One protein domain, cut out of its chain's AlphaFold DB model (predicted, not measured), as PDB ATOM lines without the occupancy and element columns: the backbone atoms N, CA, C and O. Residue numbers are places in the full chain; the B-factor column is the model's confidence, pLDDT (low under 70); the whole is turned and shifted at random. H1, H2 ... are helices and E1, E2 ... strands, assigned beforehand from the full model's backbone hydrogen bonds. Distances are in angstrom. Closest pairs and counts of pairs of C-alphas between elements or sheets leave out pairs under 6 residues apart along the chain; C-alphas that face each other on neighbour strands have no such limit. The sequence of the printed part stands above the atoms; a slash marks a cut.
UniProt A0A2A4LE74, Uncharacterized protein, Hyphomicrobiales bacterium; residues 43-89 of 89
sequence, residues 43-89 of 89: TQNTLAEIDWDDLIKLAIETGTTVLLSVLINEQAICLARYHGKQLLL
ATOM      1  N   THR A  43      71.837  98.490 132.562       57.06
ATOM      2  CA  THR A  43      70.433  98.135 132.423       57.06
ATOM      3  C   THR A  43      69.731  99.408 131.981       57.06
ATOM      4  O   THR A  43      69.283 100.202 132.800       57.06
ATOM      5  N   GLN A  44      69.741  99.666 130.670       50.59
ATOM      6  CA  GLN A  44      69.052 100.799 130.071       50.59
ATOM      7  C   GLN A  44      67.647 100.843 130.668       50.59
ATOM      8  O   GLN A  44      66.961  99.819 130.657       50.59
ATOM      9  N   ASN A  45      67.327 102.004 131.244       49.03
ATOM     10  CA  ASN A  45      66.164 102.475 132.011       49.03
ATOM     11  C   ASN A  45      64.753 102.009 131.566       49.03
ATOM     12  O   ASN A  45      63.817 102.793 131.579       49.03
ATOM     13  N   THR A  46      64.567 100.751 131.187       54.50
ATOM     14  CA  THR A  46      63.351 100.236 130.534       54.50
ATOM     15  C   THR A  46      62.713  99.090 131.317       54.50
ATOM     16  O   THR A  46      61.539  98.806 131.140       54.50
ATOM     17  N   LEU A  47      63.467  98.435 132.210       57.78
ATOM     18  CA  LEU A  47      62.954  97.357 133.071       57.78
ATOM     19  C   LEU A  47      62.593  97.841 134.480       57.78
ATOM     20  O   LEU A  47      61.903  97.136 135.203       57.78
ATOM     21  N   ALA A  48      63.068  99.027 134.878       54.00
ATOM     22  CA  ALA A  48      62.740  99.621 136.175       54.00
ATOM     23  C   ALA A  48      61.254 100.014 136.278       54.00
ATOM     24  O   ALA A  48      60.733 100.135 137.379       54.00
ATOM     25  N   GLU A  49      60.590 100.188 135.133       58.59
ATOM     26  CA  GLU A  49      59.159 100.493 135.026       58.59
ATOM     27  C   GLU A  49      58.283  99.234 134.962       58.59
ATOM     28  O   GLU A  49      57.058  99.333 135.004       58.59
ATOM     29  N   ILE A  50      58.886  98.046 134.855       69.44
ATOM     30  CA  ILE A  50      58.136  96.794 134.907       69.44
ATOM     31  C   ILE A  50      57.800  96.531 136.366       69.44
ATOM     32  O   ILE A  50      58.686  96.266 137.180       69.44
ATOM     33  N   ASP A  51      56.509  96.597 136.678       71.88
ATOM     34  CA  ASP A  51      56.002  96.188 137.977       71.88
ATOM     35  C   ASP A  51      56.142  94.665 138.112       71.88
ATOM     36  O   ASP A  51      55.378  93.864 137.566       71.88
ATOM     37  N   TRP A  52      57.202  94.263 138.806       79.75
ATOM     38  CA  TRP A  52      57.537  92.867 139.040       79.75
ATOM     39  C   TRP A  52      56.449  92.127 139.828       79.75
ATOM     40  O   TRP A  52      56.307  90.912 139.654       79.75
ATOM     41  N   ASP A  53      55.655  92.835 140.638       84.12
ATOM     42  CA  ASP A  53      54.581  92.235 141.428       84.12
ATOM     43  C   ASP A  53      53.430  91.762 140.535       84.12
ATOM     44  O   ASP A  53      52.823  90.725 140.806       84.12
ATOM     45  N   ASP A  54      53.163  92.452 139.428       86.06
ATOM     46  CA  ASP A  54      52.108  92.062 138.491       86.06
ATOM     47  C   ASP A  54      52.477  90.810 137.691       86.06
ATOM     48  O   ASP A  54      51.621  89.959 137.442       86.06
ATOM     49  N   LEU A  55      53.757  90.618 137.360       87.06
ATOM     50  CA  LEU A  55      54.225  89.382 136.718       87.06
ATOM     51  C   LEU A  55      54.128  88.172 137.656       87.06
ATOM     52  O   LEU A  55      53.820  87.063 137.211       87.06
ATOM     53  N   ILE A  56      54.368  88.385 138.953       89.44
ATOM     54  CA  ILE A  56      54.191  87.361 139.986       89.44
ATOM     55  C   ILE A  56      52.708  87.021 140.139       89.44
ATOM     56  O   ILE A  56      52.358  85.839 140.093       89.44
ATOM     57  N   LYS A  57      51.836  88.030 140.280       90.25
ATOM     58  CA  LYS A  57      50.379  87.835 140.362       90.25
ATOM     59  C   LYS A  57      49.862  87.081 139.150       90.25
ATOM     60  O   LYS A  57      49.192  86.075 139.330       90.25
ATOM     61  N   LEU A  58      50.252  87.494 137.944       89.62
ATOM     62  CA  LEU A  58      49.856  86.828 136.708       89.62
ATOM     63  C   LEU A  58      50.243  85.348 136.729       89.62
ATOM     64  O   LEU A  58      49.411  84.502 136.425       89.62
ATOM     65  N   ALA A  59      51.478  85.023 137.125       92.00
ATOM     66  CA  ALA A  59      51.916  83.634 137.215       92.00
ATOM     67  C   ALA A  59      51.056  82.834 138.204       92.00
ATOM     68  O   ALA A  59      50.642  81.718 137.895       92.00
ATOM     69  N   ILE A  60      50.772  83.399 139.379       92.50
ATOM     70  CA  ILE A  60      49.951  82.762 140.416       92.50
ATOM     71  C   ILE A  60      48.507  82.566 139.935       92.50
ATOM     72  O   ILE A  60      47.973  81.467 140.063       92.50
ATOM     73  N   GLU A  61      47.888  83.600 139.369       92.94
ATOM     74  CA  GLU A  61      46.493  83.593 138.917       92.94
ATOM     75  C   GLU A  61      46.257  82.603 137.778       92.94
ATOM     76  O   GLU A  61      45.237  81.916 137.755       92.94
ATOM     77  N   THR A  62      47.200  82.491 136.842       91.38
ATOM     78  CA  THR A  62      47.076  81.557 135.719       91.38
ATOM     79  C   THR A  62      47.555  80.148 136.060       91.38
ATOM     80  O   THR A  62      47.308  79.219 135.292       91.38
ATOM     81  N   GLY A  63      48.279  79.968 137.169       91.31
ATOM     82  CA  GLY A  63      48.955  78.713 137.496       91.31
ATOM     83  C   GLY A  63      50.060  78.334 136.499       91.31
ATOM     84  O   GLY A  63      50.508  77.185 136.469       91.31
ATOM     85  N   THR A  64      50.504  79.269 135.650       91.94
ATOM     86  CA  THR A  64      51.496  79.016 134.594       91.94
ATOM     87  C   THR A  64      52.842  79.663 134.902       91.94
ATOM     88  O   THR A  64      52.979  80.524 135.767       91.94
ATOM     89  N   THR A  65      53.887  79.252 134.180       92.44
ATOM     90  CA  THR A  65      55.171  79.964 134.235       92.44
ATOM     91  C   THR A  65      55.107  81.203 133.345       92.44
ATOM     92  O   THR A  65      54.834  81.081 132.154       92.44
ATOM     93  N   VAL A  66      55.384  82.373 133.916       90.75
ATOM     94  CA  VAL A  66      55.501  83.653 133.207       90.75
ATOM     95  C   VAL A  66      56.982  83.976 133.017       90.75
ATOM     96  O   VAL A  66      57.792  83.816 133.934       90.75
ATOM     97  N   LEU A  67      57.346  84.403 131.807       89.50
ATOM     98  CA  LEU A  67      58.713  84.756 131.430       89.50
ATOM     99  C   LEU A  67      58.756  86.219 131.007       89.50
ATOM    100  O   LEU A  67      58.004  86.622 130.123       89.50
ATOM    101  N   LEU A  68      59.685  86.980 131.577       85.50
ATOM    102  CA  LEU A  68      60.040  88.293 131.056       85.50
ATOM    103  C   LEU A  68      61.281  88.151 130.183       85.50
ATOM    104  O   LEU A  68      62.319  87.682 130.654       85.50
ATOM    105  N   SER A  69      61.177  88.564 128.922       85.81
ATOM    106  CA  SER A  69      62.280  88.506 127.963       85.81
ATOM    107  C   SER A  69      62.446  89.829 127.231       85.81
ATOM    108  O   SER A  69      61.470  90.536 126.995       85.81
ATOM    109  N   VAL A  70      63.677  90.129 126.831       83.69
ATOM    110  CA  VAL A  70      63.996  91.226 125.910       83.69
ATOM    111  C   VAL A  70      64.489  90.659 124.589       83.69
ATOM    112  O   VAL A  70      65.123  89.603 124.555       83.69
ATOM    113  N   LEU A  71      64.192  91.358 123.496       84.62
ATOM    114  CA  LEU A  71      64.720  91.019 122.182       84.62
ATOM    115  C   LEU A  71      66.118  91.623 122.037       84.62
ATOM    116  O   LEU A  71      66.272  92.842 122.065       84.62
ATOM    117  N   ILE A  72      67.133  90.777 121.871       82.62
ATOM    118  CA  ILE A  72      68.508  91.190 121.579       82.62
ATOM    119  C   ILE A  72      68.990  90.378 120.382       82.62
ATOM    120  O   ILE A  72      69.004  89.153 120.440       82.62
ATOM    121  N   ASN A  73      69.398  91.055 119.306       86.56
ATOM    122  CA  ASN A  73      69.923  90.420 118.090       86.56
ATOM    123  C   ASN A  73      69.017  89.292 117.551       86.56
ATOM    124  O   ASN A  73      69.484  88.174 117.345       86.56
ATOM    125  N   GLU A  74      67.721  89.568 117.368       91.25
ATOM    126  CA  GLU A  74      66.713  88.593 116.898       91.25
ATOM    127  C   GLU A  74      66.488  87.384 117.830       91.25
ATOM    128  O   GLU A  74      65.813  86.420 117.468       91.25
ATOM    129  N   GLN A  75      67.026  87.418 119.051       87.94
ATOM    130  CA  GLN A  75      66.856  86.367 120.050       87.94
ATOM    131  C   GLN A  75      66.129  86.898 121.282       87.94
ATOM    132  O   GLN A  75      66.453  87.959 121.817       87.94
ATOM    133  N   ALA A  76      65.145  86.135 121.757       88.19
ATOM    134  CA  ALA A  76      64.488  86.412 123.026       88.19
ATOM    135  C   ALA A  76      65.388  85.946 124.180       88.19
ATOM    136  O   ALA A  76      65.597  84.745 124.371       88.19
ATOM    137  N   ILE A  77      65.916  86.893 124.955       84.50
ATOM    138  CA  ILE A  77      66.726  86.620 126.143       84.50
ATOM    139  C   ILE A  77      65.845  86.750 127.379       84.50
ATOM    140  O   ILE A  77      65.351  87.833 127.692       84.50
ATOM    141  N   CYS A  78      65.662  85.636 128.087       85.94
ATOM    142  CA  CYS A  78      64.909  85.586 129.335       85.94
ATOM    143  C   CYS A  78      65.681  86.300 130.451       85.94
ATOM    144  O   CYS A  78      66.786  85.889 130.804       85.94
ATOM    145  N   LEU A  79      65.069  87.325 131.034       80.94
ATOM    146  CA  LEU A  79      65.626  88.109 132.135       80.94
ATOM    147  C   LEU A  79      65.117  87.641 133.497       80.94
ATOM    148  O   LEU A  79      65.876  87.603 134.459       80.94
ATOM    149  N   ALA A  80      63.841  87.262 133.569       82.00
ATOM    150  CA  ALA A  80      63.215  86.774 134.791       82.00
ATOM    151  C   ALA A  80      62.177  85.692 134.487       82.00
ATOM    152  O   ALA A  80      61.582  85.648 133.407       82.00
ATOM    153  N   ARG A  81      61.959  84.817 135.468       87.31
ATOM    154  CA  ARG A  81      61.006  83.713 135.400       87.31
ATOM    155  C   ARG A  81      60.224  83.635 136.701       87.31
ATOM    156  O   ARG A  81      60.822  83.529 137.768       87.31
ATOM    157  N   TYR A  82      58.904  83.590 136.579       89.12
ATOM    158  CA  TYR A  82      57.975  83.459 137.693       89.12
ATOM    159  C   TYR A  82      57.150  82.198 137.518       89.12
ATOM    160  O   TYR A  82      56.607  81.935 136.447       89.12
ATOM    161  N   HIS A  83      57.085  81.386 138.565       88.25
ATOM    162  CA  HIS A  83      56.382  80.115 138.529       88.25
ATOM    163  C   HIS A  83      55.051  80.235 139.256       88.25
ATOM    164  O   HIS A  83      55.034  80.457 140.462       88.25
ATOM    165  N   GLY A  84      53.956  79.976 138.550       85.69
ATOM    166  CA  GLY A  84      52.609  79.895 139.109       85.69
ATOM    167  C   GLY A  84      52.336  78.692 140.002       85.69
ATOM    168  O   GLY A  84      51.211  78.210 140.031       85.69
ATOM    169  N   LYS A  85      53.346  78.126 140.680       76.06
ATOM    170  CA  LYS A  85      53.119  76.937 141.503       76.06
ATOM    171  C   LYS A  85      52.146  77.270 142.628       76.06
ATOM    172  O   LYS A  85      52.495  77.953 143.587       76.06
ATOM    173  N   GLN A  86      50.965  76.678 142.530       59.28
ATOM    174  CA  GLN A  86      50.085  76.446 143.655       59.28
ATOM    175  C   GLN A  86      50.844  75.530 144.626       59.28
ATOM    176  O   GLN A  86      51.184  74.393 144.290       59.28
ATOM    177  N   LEU A  87      51.195  76.053 145.803       50.97
ATOM    178  CA  LEU A  87      51.592  75.230 146.942       50.97
ATOM    179  C   LEU A  87      50.393  74.328 147.254       50.97
ATOM    180  O   LEU A  87      49.432  74.764 147.883       50.97
ATOM    181  N   LEU A  88      50.415  73.098 146.740       44.50
ATOM    182  CA  LEU A  88      49.572  72.031 147.259       44.50
ATOM    183  C   LEU A  88      50.028  71.802 148.704       44.50
ATOM    184  O   LEU A  88      51.134  71.308 148.929       44.50
ATOM    185  N   LEU A  89      49.206  72.296 149.635       40.22
ATOM    186  CA  LEU A  89      49.220  71.959 151.059       40.22
ATOM    187  C   LEU A  89      49.024  70.453 151.254       40.22
ATOM    188  O   LEU A  89      48.205  69.871 150.504       40.22
TER     189      LEU A  89
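AT A GLANCE: This is residues 43 to 89 of the 89 residues of an uncharacterized protein of Hyphomicrobiales bacterium (UniProt A0A2A4LE74). A long, narrow hairpin of two antiparallel strands, E1 and E2, has one short helix, H1, packed near its open end, away from the turn at residues 73 and 74. The printed part has 47 residues, with H1, E1 and E2 in that order, and is mixed, helices and strands. It is loose, with a radius of gyration of the C-alphas of 12.6 A, and elongated, spanning 42 by 21 by 13 A.

HOW THE PARTS SIT: E1, residues 65 to 72, and E2, residues 75 to 83, form a hairpin at 157 degrees, with N 66 and O 82 2.8 A apart and N 77 and O 70 2.9 A apart, within hydrogen-bond range. E2 bends by 63 degrees at residue 79. The closest C-alphas of H1, residues 52 to 62, and E1 are those of Ala 59 and Val 66, 5.4 A apart; for H1 and E2 they are those of Ala 59 and His 83, 5.8 A. In H1 every O i to N i+4 pair is within hydrogen-bond range.

IN THESE COORDINATES: E1 measures 21.5 A and E2 22.1 A, ending at C-alpha 83 (56.382, 80.115, 138.529). H1 measures 15.8 A from C-alpha 52 (57.537, 92.867, 139.040).

THE WHOLE: The C-alphas of Asn 73 and Leu 89 are farthest apart, 43.1 A. Both links are tight, and the printed part has no cut. Residues 43 to 50 and 86 to 89 have pLDDT under 70.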